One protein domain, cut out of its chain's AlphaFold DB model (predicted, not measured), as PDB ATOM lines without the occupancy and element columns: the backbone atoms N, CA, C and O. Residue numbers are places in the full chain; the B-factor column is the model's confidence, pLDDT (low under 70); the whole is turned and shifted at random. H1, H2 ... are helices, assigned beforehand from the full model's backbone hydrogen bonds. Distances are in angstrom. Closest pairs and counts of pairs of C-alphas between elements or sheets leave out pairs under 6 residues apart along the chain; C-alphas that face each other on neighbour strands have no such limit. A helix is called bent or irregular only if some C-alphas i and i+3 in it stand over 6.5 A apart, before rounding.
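Overview. This is residues 19 to 28 and 76 to 161 of the 241 residues of an uncharacterized protein of Wallemia mellicola (UniProt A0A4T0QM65). What is the main picture? Three shorter helices, H4, H5 and H6, pack crosswise on the long helix H3, and two short helices, H2 and H1, lie loosely off one end of this body, H2 reached by the strung-out residues 86 to 92. What is it made of? The 96 printed residues hold six named helices, H1 to H6 in chain order, and no named strand; the class is all helix, mostly crossed. How large is it? It is only just compact, close to loose, with a radius of gyration of the C-alphas of 14.8 A and spans of 48 by 24 by 24 A.

Along the chain. Where is the longest helix? H3, residues 93 to 111, runs 27.2 A from C-alpha 93 at (89.060, 83.802, 68.239) to C-alpha 111 at (106.645, 87.726, 88.645). Where are the others? H4 is residues 119 to 125, H5 133 to 138 and H6 146 to 157, 14.5 A long; H1 is residues 19 to 28, 14.3 A, and H2 76 to 85, 13.8 A. Is any irregular? H6 is, with C-alphas 154 and 157 7.1 A apart.

Arrangement. What touches the hub, H3? H4 touches it at a steep tilt of 65 degrees, closest C-alphas Arg 104 and Val 122, 6.3 A; H5 at a steep tilt of 61 degrees, Val 102 and Val 136, 5.8 A; H6 about perpendicular, only just, at 71 degrees, Thr 96 and Asp 157, 6.4 A. Where are H1 and H2? They are close but not clearly touching, with the C-alphas of Ser 19 and Arg 79 7.7 A apart, and H1 and H6 are near each other. Are the backbones complete? Every O i to N i+4 pair is within hydrogen-bond range in H1, H2, H4 and H5, against 14 of 15 in H3 and 7 of 8 in H6.

Size, cuts and confidence. How far does it reach? The two C-alphas farthest apart, Glu 77 and Ser 116, are 49.7 A apart. Is there a cut? Residues 29 to 75 are not printed, and C-alphas 28 and 76 are 19.1 A apart; the links printed whole are short. Where is confidence low? Residues 19 to 28, 76 to 91, 112 to 115 and 142 are under 70.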
ATOM      1  N   SER A  19      78.284  90.134  84.289       42.31
ATOM      2  CA  SER A  19      76.937  90.200  83.696       42.31
ATOM      3  C   SER A  19      76.920  90.083  82.165       42.31
ATOM      4  O   SER A  19      75.987  89.497  81.612       42.31
ATOM      5  N   VAL A  20      77.941  90.600  81.472       45.34
ATOM      6  CA  VAL A  20      78.122  90.425  80.018       45.34
ATOM      7  C   VAL A  20      78.344  88.955  79.682       45.34
ATOM      8  O   VAL A  20      77.652  88.408  78.827       45.34
ATOM      9  N   GLN A  21      79.235  88.287  80.412       50.38
ATOM     10  CA  GLN A  21      79.546  86.882  80.167       50.38
ATOM     11  C   GLN A  21      78.356  85.953  80.471       50.38
ATOM     12  O   GLN A  21      78.133  84.962  79.779       50.38
ATOM     13  N   ILE A  22      77.534  86.307  81.463       48.03
ATOM     14  CA  ILE A  22      76.242  85.655  81.722       48.03
ATOM     15  C   ILE A  22      75.292  85.800  80.526       48.03
ATOM     16  O   ILE A  22      74.611  84.837  80.179       48.03
ATOM     17  N   LYS A  23      75.243  86.975  79.878       46.25
ATOM     18  CA  LYS A  23      74.390  87.209  78.701       46.25
ATOM     19  C   LYS A  23      74.869  86.430  77.475       46.25
ATOM     20  O   LYS A  23      74.041  85.784  76.844       46.25
ATOM     21  N   GLU A  24      76.166  86.449  77.166       45.09
ATOM     22  CA  GLU A  24      76.724  85.711  76.019       45.09
ATOM     23  C   GLU A  24      76.382  84.214  76.095       45.09
ATOM     24  O   GLU A  24      75.964  83.609  75.109       45.09
ATOM     25  N   GLU A  25      76.483  83.618  77.285       44.44
ATOM     26  CA  GLU A  25      76.158  82.204  77.472       44.44
ATOM     27  C   GLU A  25      74.650  81.930  77.554       44.44
ATOM     28  O   GLU A  25      74.203  80.889  77.070       44.44
ATOM     29  N   ALA A  26      73.844  82.857  78.082       39.78
ATOM     30  CA  ALA A  26      72.385  82.751  78.030       39.78
ATOM     31  C   ALA A  26      71.856  82.809  76.586       39.78
ATOM     32  O   ALA A  26      70.992  82.013  76.225       39.78
ATOM     33  N   GLU A  27      72.397  83.688  75.735       40.44
ATOM     34  CA  GLU A  27      72.043  83.763  74.311       40.44
ATOM     35  C   GLU A  27      72.526  82.533  73.538       40.44
ATOM     36  O   GLU A  27      71.783  81.982  72.729       40.44
ATOM     37  N   ARG A  28      73.729  82.024  73.831       41.38
ATOM     38  CA  ARG A  28      74.243  80.783  73.234       41.38
ATOM     39  C   ARG A  28      73.376  79.571  73.580       41.38
ATOM     40  O   ARG A  28      73.104  78.748  72.709       41.38
ATOM     41  N   ALA A  76      68.738  94.885  86.590       38.69
ATOM     42  CA  ALA A  76      68.333  94.427  85.259       38.69
ATOM     43  C   ALA A  76      68.110  95.613  84.306       38.69
ATOM     44  O   ALA A  76      68.594  95.584  83.180       38.69
ATOM     45  N   GLU A  77      67.496  96.689  84.805       39.09
ATOM     46  CA  GLU A  77      67.355  97.964  84.089       39.09
ATOM     47  C   GLU A  77      68.724  98.622  83.858       39.09
ATOM     48  O   GLU A  77      69.054  98.936  82.725       39.09
ATOM     49  N   ARG A  78      69.603  98.700  84.877       40.47
ATOM     50  CA  ARG A  78      70.996  99.163  84.695       40.47
ATOM     51  C   ARG A  78      71.796  98.272  83.746       40.47
ATOM     52  O   ARG A  78      72.748  98.744  83.135       40.47
ATOM     53  N   ARG A  79      71.468  96.980  83.646       43.97
ATOM     54  CA  ARG A  79      72.090  96.048  82.694       43.97
ATOM     55  C   ARG A  79      71.632  96.347  81.268       43.97
ATOM     56  O   ARG A  79      72.490  96.385  80.394       43.97
ATOM     57  N   GLU A  80      70.338  96.534  81.025       43.38
ATOM     58  CA  GLU A  80      69.815  96.923  79.707       43.38
ATOM     59  C   GLU A  80      70.292  98.320  79.308       43.38
ATOM     60  O   GLU A  80      70.916  98.435  78.259       43.38
ATOM     61  N   GLU A  81      70.175  99.322  80.186       43.88
ATOM     62  CA  GLU A  81      70.726 100.666  79.963       43.88
ATOM     63  C   GLU A  81      72.220 100.620  79.626       43.88
ATOM     64  O   GLU A  81      72.677 101.349  78.755       43.88
ATOM     65  N   TYR A  82      73.013  99.762  80.278       44.00
ATOM     66  CA  TYR A  82      74.453  99.673  80.011       44.00
ATOM     67  C   TYR A  82      74.783  98.943  78.702       44.00
ATOM     68  O   TYR A  82      75.725  99.328  78.009       44.00
ATOM     69  N   LEU A  83      74.035  97.890  78.363       42.56
ATOM     70  CA  LEU A  83      74.186  97.163  77.098       42.56
ATOM     71  C   LEU A  83      73.701  97.994  75.903       42.56
ATOM     72  O   LEU A  83      74.261  97.868  74.819       42.56
ATOM     73  N   GLU A  84      72.704  98.855  76.104       49.81
ATOM     74  CA  GLU A  84      72.262  99.853  75.127       49.81
ATOM     75  C   GLU A  84      73.228 101.048  75.057       49.81
ATOM     76  O   GLU A  84      73.473 101.581  73.976       49.81
ATOM     77  N   ALA A  85      73.846 101.439  76.178       45.22
ATOM     78  CA  ALA A  85      74.791 102.557  76.236       45.22
ATOM     79  C   ALA A  85      76.217 102.216  75.763       45.22
ATOM     80  O   ALA A  85      77.010 103.133  75.524       45.22
ATOM     81  N   ARG A  86      76.593 100.934  75.638       44.16
ATOM     82  CA  ARG A  86      77.923 100.521  75.160       44.16
ATOM     83  C   ARG A  86      77.855  99.367  74.170       44.16
ATOM     84  O   ARG A  86      77.360  98.292  74.483       44.16
ATOM     85  N   ASN A  87      78.514  99.559  73.026       52.12
ATOM     86  CA  ASN A  87      78.878  98.493  72.095       52.12
ATOM     87  C   ASN A  87      79.771  97.465  72.809       52.12
ATOM     88  O   ASN A  87      80.990  97.621  72.859       52.12
ATOM     89  N   VAL A  88      79.171  96.431  73.397       51.78
ATOM     90  CA  VAL A  88      79.912  95.279  73.915       51.78
ATOM     91  C   VAL A  88      80.466  94.514  72.720       51.78
ATOM     92  O   VAL A  88      79.713  93.999  71.899       51.78
ATOM     93  N   ILE A  89      81.792  94.462  72.614       62.78
ATOM     94  CA  ILE A  89      82.487  93.768  71.529       62.78
ATOM     95  C   ILE A  89      82.835  92.360  72.037       62.78
ATOM     96  O   ILE A  89      83.595  92.255  72.998       62.78
ATOM     97  N   PRO A  90      82.341  91.269  71.436       67.06
ATOM     98  CA  PRO A  90      82.735  89.913  71.829       67.06
ATOM     99  C   PRO A  90      84.229  89.664  71.585       67.06
ATOM    100  O   PRO A  90      84.807  90.265  70.679       67.06
ATOM    101  N   PHE A  91      84.867  88.774  72.354       68.69
ATOM    102  CA  PHE A  91      86.248  88.345  72.077       68.69
ATOM    103  C   PHE A  91      86.297  87.479  70.811       68.69
ATOM    104  O   PHE A  91      85.730  86.384  70.768       68.69
ATOM    105  N   ALA A  92      87.002  87.953  69.788       74.00
ATOM    106  CA  ALA A  92      87.278  87.196  68.581       74.00
ATOM    107  C   ALA A  92      88.281  86.063  68.859       74.00
ATOM    108  O   ALA A  92      89.102  86.115  69.774       74.00
ATOM    109  N   LYS A  93      88.244  85.012  68.034       73.44
ATOM    110  CA  LYS A  93      89.060  83.802  68.239       73.44
ATOM    111  C   LYS A  93      90.572  84.080  68.243       73.44
ATOM    112  O   LYS A  93      91.311  83.431  68.974       73.44
ATOM    113  N   ASN A  94      91.030  85.037  67.437       77.88
ATOM    114  CA  ASN A  94      92.427  85.478  67.400       77.88
ATOM    115  C   ASN A  94      92.833  86.282  68.649       77.88
ATOM    116  O   ASN A  94      93.994  86.236  69.049       77.88
ATOM    117  N   GLU A  95      91.893  86.974  69.298       77.00
ATOM    118  CA  GLU A  95      92.155  87.708  70.540       77.00
ATOM    119  C   GLU A  95      92.421  86.774  71.722       77.00
ATOM    120  O   GLU A  95      93.176  87.147  72.613       77.00
ATOM    121  N   THR A  96      91.862  85.560  71.727       80.19
ATOM    122  CA  THR A  96      92.122  84.569  72.785       80.19
ATOM    123  C   THR A  96      93.593  84.159  72.840       80.19
ATOM    124  O   THR A  96      94.183  84.128  73.920       80.19
ATOM    125  N   GLU A  97      94.212  83.880  71.690       86.06
ATOM    126  CA  GLU A  97      95.635  83.523  71.656       86.06
ATOM    127  C   GLU A  97      96.512  84.729  72.008       86.06
ATOM    128  O   GLU A  97      97.476  84.606  72.763       86.06
ATOM    129  N   ASN A  98      96.125  85.922  71.546       88.88
ATOM    130  CA  ASN A  98      96.810  87.150  71.931       88.88
ATOM    131  C   ASN A  98      96.763  87.375  73.451       88.88
ATOM    132  O   ASN A  98      97.797  87.606  74.070       88.88
ATOM    133  N   LEU A  99      95.587  87.230  74.071       88.31
ATOM    134  CA  LEU A  99      95.417  87.384  75.515       88.31
ATOM    135  C   LEU A  99      96.329  86.424  76.290       88.31
ATOM    136  O   LEU A  99      96.976  86.842  77.248       88.31
ATOM    137  N   ARG A 100      96.437  85.161  75.859       91.31
ATOM    138  CA  ARG A 100      97.353  84.184  76.471       91.31
ATOM    139  C   ARG A 100      98.803  84.619  76.390       91.31
ATOM    140  O   ARG A 100      99.487  84.648  77.415       91.31
ATOM    141  N   ASN A 101      99.253  85.004  75.206       91.69
ATOM    142  CA  ASN A 101     100.637  85.411  74.994       91.69
ATOM    143  C   ASN A 101     100.993  86.656  75.810       91.69
ATOM    144  O   ASN A 101     102.037  86.691  76.464       91.69
ATOM    145  N   VAL A 102     100.092  87.637  75.861       92.44
ATOM    146  CA  VAL A 102     100.285  88.861  76.641       92.44
ATOM    147  C   VAL A 102     100.283  88.575  78.147       92.44
ATOM    148  O   VAL A 102     101.123  89.115  78.869       92.44
ATOM    149  N   VAL A 103      99.407  87.695  78.647       92.50
ATOM    150  CA  VAL A 103      99.403  87.295  80.068       92.50
ATOM    151  C   VAL A 103     100.701  86.580  80.440       92.50
ATOM    152  O   VAL A 103     101.302  86.918  81.461       92.50
ATOM    153  N   ARG A 104     101.183  85.648  79.608       92.25
ATOM    154  CA  ARG A 104     102.464  84.957  79.834       92.25
ATOM    155  C   ARG A 104     103.639  85.933  79.833       92.25
ATOM    156  O   ARG A 104     104.482  85.872  80.727       92.25
ATOM    157  N   ALA A 105     103.687  86.849  78.867       90.69
ATOM    158  CA  ALA A 105     104.717  87.884  78.800       90.69
ATOM    159  C   ALA A 105     104.684  88.786  80.042       90.69
ATOM    160  O   ALA A 105     105.714  89.007  80.680       90.69
ATOM    161  N   THR A 106     103.492  89.232  80.445       90.88
ATOM    162  CA  THR A 106     103.309  90.060  81.643       90.88
ATOM    163  C   THR A 106     103.778  89.317  82.889       90.88
ATOM    164  O   THR A 106     104.583  89.860  83.641       90.88
ATOM    165  N   TYR A 107     103.368  88.057  83.068       90.00
ATOM    166  CA  TYR A 107     103.801  87.220  84.187       90.00
ATOM    167  C   TYR A 107     105.325  87.091  84.256       90.00
ATOM    168  O   TYR A 107     105.900  87.280  85.325       90.00
ATOM    169  N   ARG A 108     105.986  86.828  83.122       88.31
ATOM    170  CA  ARG A 108     107.452  86.756  83.065       88.31
ATOM    171  C   ARG A 108     108.084  88.065  83.518       88.31
ATOM    172  O   ARG A 108     108.938  88.047  84.383       88.31
ATOM    173  N   THR A 109     107.617  89.206  83.015       85.81
ATOM    174  CA  THR A 109     108.213  90.497  83.398       85.81
ATOM    175  C   THR A 109     107.906  90.941  84.829       85.81
ATOM    176  O   THR A 109     108.668  91.717  85.393       85.81
ATOM    177  N   SER A 110     106.781  90.508  85.402       80.69
ATOM    178  CA  SER A 110     106.284  91.012  86.689       80.69
ATOM    179  C   SER A 110     106.496  90.053  87.859       80.69
ATOM    180  O   SER A 110     106.411  90.481  89.007       80.69
ATOM    181  N   CYS A 111     106.693  88.758  87.606       72.25
ATOM    182  CA  CYS A 111     106.645  87.726  88.645       72.25
ATOM    183  C   CYS A 111     107.735  86.654  88.529       72.25
ATOM    184  O   CYS A 111     107.774  85.766  89.383       72.25
ATOM    185  N   CYS A 112     108.579  86.672  87.493       66.31
ATOM    186  CA  CYS A 112     109.582  85.634  87.290       66.31
ATOM    187  C   CYS A 112     110.924  86.217  86.840       66.31
ATOM    188  O   CYS A 112     111.017  86.809  85.774       66.31
ATOM    189  N   ASP A 113     111.979  85.974  87.615       65.44
ATOM    190  CA  ASP A 113     113.343  86.364  87.224       65.44
ATOM    191  C   ASP A 113     113.931  85.432  86.148       65.44
ATOM    192  O   ASP A 113     114.931  85.754  85.507       65.44
ATOM    193  N   ASP A 114     113.296  84.279  85.921       68.31
ATOM    194  CA  ASP A 114     113.745  83.264  84.978       68.31
ATOM    195  C   ASP A 114     112.878  83.254  83.712       68.31
ATOM    196  O   ASP A 114     111.800  82.659  83.648       68.31
ATOM    197  N   THR A 115     113.366  83.912  82.665       69.12
ATOM    198  CA  THR A 115     112.694  83.961  81.357       69.12
ATOM    199  C   THR A 115     112.768  82.641  80.580       69.12
ATOM    200  O   THR A 115     112.101  82.517  79.552       69.12
ATOM    201  N   SER A 116     113.516  81.643  81.069       77.62
ATOM    202  CA  SER A 116     113.712  80.356  80.391       77.62
ATOM    203  C   SER A 116     112.604  79.326  80.655       77.62
ATOM    204  O   SER A 116     112.564  78.281  80.000       77.62
ATOM    205  N   ILE A 117     111.662  79.614  81.563       84.56
ATOM    206  CA  ILE A 117     110.547  78.703  81.840       84.56
ATOM    207  C   ILE A 117     109.582  78.604  80.649       84.56
ATOM    208  O   ILE A 117     109.182  79.603  80.034       84.56
ATOM    209  N   SER A 118     109.176  77.372  80.338       89.06
ATOM    210  CA  SER A 118     108.274  77.078  79.223       89.06
ATOM    211  C   SER A 118     106.885  77.694  79.423       89.06
ATOM    212  O   SER A 118     106.446  77.944  80.547       89.06
ATOM    213  N   ASP A 119     106.161  77.905  78.322       89.38
ATOM    214  CA  ASP A 119     104.786  78.428  78.335       89.38
ATOM    215  C   ASP A 119     103.803  77.554  79.125       89.38
ATOM    216  O   ASP A 119     102.858  78.073  79.710       89.38
ATOM    217  N   ALA A 120     104.037  76.242  79.193       87.12
ATOM    218  CA  ALA A 120     103.218  75.347  80.006       87.12
ATOM    219  C   ALA A 120     103.452  75.559  81.512       87.12
ATOM    220  O   ALA A 120     102.526  75.431  82.311       87.12
ATOM    221  N   GLU A 121     104.683  75.894  81.908       86.31
ATOM    222  CA  GLU A 121     105.047  76.094  83.312       86.31
ATOM    223  C   GLU A 121     104.606  77.473  83.828       86.31
ATOM    224  O   GLU A 121     103.914  77.550  84.841       86.31
ATOM    225  N   VAL A 122     104.916  78.540  83.078       87.38
ATOM    226  CA  VAL A 122     103.876  79.427  82.527       87.38
ATOM    227  C   VAL A 122     102.479  79.369  83.148       87.38
ATOM    228  O   VAL A 122     102.184  79.842  84.250       87.38
ATOM    229  N   ASP A 123     101.609  78.754  82.359       88.31
ATOM    230  CA  ASP A 123     100.181  78.616  82.592       88.31
ATOM    231  C   ASP A 123      99.850  77.943  83.929       88.31
ATOM    232  O   ASP A 123      98.850  78.290  84.559       88.31
ATOM    233  N   LYS A 124     100.697  77.022  84.412       83.44
ATOM    234  CA  LYS A 124     100.520  76.396  85.730       83.44
ATOM    235  C   LYS A 124     100.696  77.388  86.877       83.44
ATOM    236  O   LYS A 124      99.988  77.279  87.876       83.44
ATOM    237  N   ARG A 125     101.610  78.351  86.762       84.19
ATOM    238  CA  ARG A 125     101.956  79.270  87.862       84.19
ATOM    239  C   ARG A 125     101.157  80.570  87.857       84.19
ATOM    240  O   ARG A 125     101.038  81.205  88.906       84.19
ATOM    241  N   VAL A 126     100.596  80.965  86.714       86.94
ATOM    242  CA  VAL A 126      99.832  82.214  86.591       86.94
ATOM    243  C   VAL A 126      98.623  82.216  87.529       86.94
ATOM    244  O   VAL A 126      97.679  81.440  87.385       86.94
ATOM    245  N   GLN A 127      98.623  83.164  88.465       82.81
ATOM    246  CA  GLN A 127      97.474  83.481  89.306       82.81
ATOM    247  C   GLN A 127      96.912  84.839  88.903       82.81
ATOM    248  O   GLN A 127      97.628  85.838  88.918       82.81
ATOM    249  N   ALA A 128      95.611  84.903  88.609       80.44
ATOM    250  CA  ALA A 128      94.965  86.133  88.146       80.44
ATOM    251  C   ALA A 128      95.098  87.316  89.127       80.44
ATOM    252  O   ALA A 128      95.046  88.470  88.709       80.44
ATOM    253  N   SER A 129      95.272  87.053  90.424       80.25
ATOM    254  CA  SER A 129      95.497  88.076  91.454       80.25
ATOM    255  C   SER A 129      96.880  88.730  91.390       80.25
ATOM    256  O   SER A 129      97.044  89.818  91.932       80.25
ATOM    257  N   ARG A 130      97.856  88.084  90.743       84.44
ATOM    258  CA  ARG A 130      99.254  88.535  90.653       84.44
ATOM    259  C   ARG A 130      99.606  89.160  89.302       84.44
ATOM    260  O   ARG A 130     100.716  89.643  89.129       84.44
ATOM    261  N   ILE A 131      98.678  89.142  88.348       88.12
ATOM    262  CA  ILE A 131      98.873  89.724  87.020       88.12
ATOM    263  C   ILE A 131      98.501  91.204  87.033       88.12
ATOM    264  O   ILE A 131      97.428  91.583  87.513       88.12
ATOM    265  N   ASP A 132      99.366  92.029  86.446       87.25
ATOM    266  CA  ASP A 132      99.052  93.420  86.141       87.25
ATOM    267  C   ASP A 132      98.161  93.499  84.895       87.25
ATOM    268  O   ASP A 132      98.619  93.484  83.752       87.25
ATOM    269  N   TRP A 133      96.854  93.574  85.131       84.12
ATOM    270  CA  TRP A 133      95.857  93.617  84.068       84.12
ATOM    271  C   TRP A 133      95.880  94.905  83.250       84.12
ATOM    272  O   TRP A 133      95.378  94.883  82.129       84.12
ATOM    273  N   ASN A 134      96.447  96.001  83.765       84.88
ATOM    274  CA  ASN A 134      96.594  97.222  82.972       84.88
ATOM    275  C   ASN A 134      97.613  96.987  81.859       84.88
ATOM    276  O   ASN A 134      97.298  97.191  80.692       84.88
ATOM    277  N   ARG A 135      98.770  96.407  82.203       87.38
ATOM    278  CA  ARG A 135      99.795  96.030  81.217       87.38
ATOM    279  C   ARG A 135      99.295  94.983  80.227       87.38
ATOM    280  O   ARG A 135      99.638  95.048  79.051       87.38
ATOM    281  N   VAL A 136      98.459  94.044  80.681       87.38
ATOM    282  CA  VAL A 136      97.809  93.092  79.767       87.38
ATOM    283  C   VAL A 136      96.918  93.823  78.769       87.38
ATOM    284  O   VAL A 136      96.986  93.542  77.579       87.38
ATOM    285  N   SER A 137      96.109  94.769  79.243       82.50
ATOM    286  CA  SER A 137      95.242  95.596  78.404       82.50
ATOM    287  C   SER A 137      96.024  96.358  77.338       82.50
ATOM    288  O   SER A 137      95.640  96.335  76.175       82.50
ATOM    289  N   ASP A 138      97.140  96.978  77.728       84.62
ATOM    290  CA  ASP A 138      98.001  97.754  76.829       84.62
ATOM    291  C   ASP A 138      98.655  96.877  75.748       84.62
ATOM    292  O   ASP A 138      98.940  97.345  74.648       84.62
ATOM    293  N   GLY A 139      98.887  95.595  76.051       83.62
ATOM    294  CA  GLY A 139      99.414  94.610  75.106       83.62
ATOM    295  C   GLY A 139      98.362  93.995  74.175       83.62
ATOM    296  O   GLY A 139      98.718  93.253  73.256       83.62
ATOM    297  N   MET A 140      97.070  94.262  74.385       82.56
ATOM    298  CA  MET A 140      96.026  93.777  73.486       82.56
ATOM    299  C   MET A 140      96.015  94.585  72.184       82.56
ATOM    300  O   MET A 140      96.072  95.809  72.185       82.56
ATOM    301  N   LEU A 141      95.887  93.891  71.048       73.25
ATOM    302  CA  LEU A 141      95.779  94.524  69.723       73.25
ATOM    303  C   LEU A 141      94.465  95.295  69.532       73.25
ATOM    304  O   LEU A 141      94.316  96.098  68.616       73.25
ATOM    305  N   THR A 142      93.498  95.009  70.388       65.94
ATOM    306  CA  THR A 142      92.194  95.645  70.476       65.94
ATOM    307  C   THR A 142      92.162  96.475  71.752       65.94
ATOM    308  O   THR A 142      92.772  96.097  72.749       65.94
ATOM    309  N   CYS A 143      91.447  97.603  71.748       72.69
ATOM    310  CA  CYS A 143      91.302  98.487  72.912       72.69
ATOM    311  C   CYS A 143      90.422  97.862  74.016       72.69
ATOM    312  O   CYS A 143      89.425  98.451  74.435       72.69
ATOM    313  N   ARG A 144      90.758  96.645  74.456       76.06
ATOM    314  CA  ARG A 144      90.134  95.957  75.584       76.06
ATOM    315  C   ARG A 144      90.453  96.699  76.856       76.06
ATOM    316  O   ARG A 144      91.515  97.305  76.974       76.06
ATOM    317  N   LEU A 145      89.530  96.632  77.803       76.19
ATOM    318  CA  LEU A 145      89.736  97.153  79.142       76.19
ATOM    319  C   LEU A 145      90.387  96.088  80.039       76.19
ATOM    320  O   LEU A 145      90.089  94.897  79.898       76.19
ATOM    321  N   PRO A 146      91.154  96.499  81.067       73.88
ATOM    322  CA  PRO A 146      91.831  95.565  81.970       73.88
ATOM    323  C   PRO A 146      90.866  94.565  82.622       73.88
ATOM    324  O   PRO A 146      91.169  93.382  82.792       73.88
ATOM    325  N   GLY A 147      89.666  95.040  82.975       70.19
ATOM    326  CA  GLY A 147      88.610  94.219  83.566       70.19
ATOM    327  C   GLY A 147      88.054  93.156  82.615       70.19
ATOM    328  O   GLY A 147      87.762  92.050  83.062       70.19
ATOM    329  N   GLU A 148      87.960  93.459  81.319       71.94
ATOM    330  CA  GLU A 148      87.482  92.520  80.297       71.94
ATOM    331  C   GLU A 148      88.492  91.389  80.097       71.94
ATOM    332  O   GLU A 148      88.123  90.218  80.165       71.94
ATOM    333  N   CYS A 149      89.777  91.730  79.952       78.81
ATOM    334  CA  CYS A 149      90.872  90.763  79.854       78.81
ATOM    335  C   CYS A 149      90.918  89.839  81.073       78.81
ATOM    336  O   CYS A 149      91.003  88.618  80.933       78.81
ATOM    337  N   ARG A 150      90.806  90.416  82.274       81.81
ATOM    338  CA  ARG A 150      90.800  89.657  83.525       81.81
ATOM    339  C   ARG A 150      89.657  88.651  83.576       81.81
ATOM    340  O   ARG A 150      89.876  87.490  83.906       81.81
ATOM    341  N   ILE A 151      88.440  89.090  83.274       73.94
ATOM    342  CA  ILE A 151      87.252  88.235  83.352       73.94
ATOM    343  C   ILE A 151      87.299  87.143  82.290       73.94
ATOM    344  O   ILE A 151      87.062  85.975  82.604       73.94
ATOM    345  N   ARG A 152      87.713  87.497  81.071       81.06
ATOM    346  CA  ARG A 152      87.926  86.537  79.992       81.06
ATOM    347  C   ARG A 152      88.941  85.464  80.385       81.06
ATOM    348  O   ARG A 152      88.675  84.277  80.200       81.06
ATOM    349  N   TRP A 153      90.061  85.864  80.983       84.50
ATOM    350  CA  TRP A 153      91.062  84.931  81.492       84.50
ATOM    351  C   TRP A 153      90.490  84.022  82.580       84.50
ATOM    352  O   TRP A 153      90.559  82.804  82.461       84.50
ATOM    353  N   GLN A 154      89.890  84.597  83.627       81.19
ATOM    354  CA  GLN A 154      89.413  83.848  84.794       81.19
ATOM    355  C   GLN A 154      88.317  82.828  84.473       81.19
ATOM    356  O   GLN A 154      88.164  81.865  85.222       81.19
ATOM    357  N   ASN A 155      87.566  83.026  83.388       76.31
ATOM    358  CA  ASN A 155      86.400  82.204  83.085       76.31
ATOM    359  C   ASN A 155      86.496  81.389  81.795       76.31
ATOM    360  O   ASN A 155      85.727  80.440  81.660       76.31
ATOM    361  N   VAL A 156      87.375  81.746  80.851       79.38
ATOM    362  CA  VAL A 156      87.413  81.106  79.524       79.38
ATOM    363  C   VAL A 156      88.824  80.725  79.109       79.38
ATOM    364  O   VAL A 156      89.092  79.556  78.847       79.38
ATOM    365  N   ASP A 157      89.721  81.708  79.034       82.94
ATOM    366  CA  ASP A 157      90.950  81.545  78.258       82.94
ATOM    367  C   ASP A 157      92.124  80.998  79.086       82.94
ATOM    368  O   ASP A 157      93.099  80.532  78.490       82.94
ATOM    369  N   ASN A 158      92.024  80.981  80.422       85.12
ATOM    370  CA  ASN A 158      93.028  80.378  81.303       85.12
ATOM    371  C   ASN A 158      93.159  78.862  81.034       85.12
ATOM    372  O   ASN A 158      92.191  78.125  81.239       85.12
ATOM    373  N   PRO A 159      94.346  78.369  80.633       84.94
ATOM    374  CA  PRO A 159      94.557  76.962  80.281       84.94
ATOM    375  C   PRO A 159      94.317  75.956  81.413       84.94
ATOM    376  O   PRO A 159      94.120  74.776  81.138       84.94
ATOM    377  N   ARG A 160      94.307  76.397  82.678       83.31
ATOM    378  CA  ARG A 160      93.991  75.539  83.833       83.31
ATOM    379  C   ARG A 160      92.496  75.269  84.006       83.31
ATOM    380  O   ARG A 160      92.121  74.456  84.849       83.31
ATOM    381  N   LEU A 161      91.644  75.980  83.266       83.56
ATOM    382  CA  LEU A 161      90.204  75.819  83.389       83.56
ATOM    383  C   LEU A 161      89.754  74.503  82.770       83.56
ATOM    384  O   LEU A 161      89.901  74.269  81.570       83.56
TER     385      LEU A 161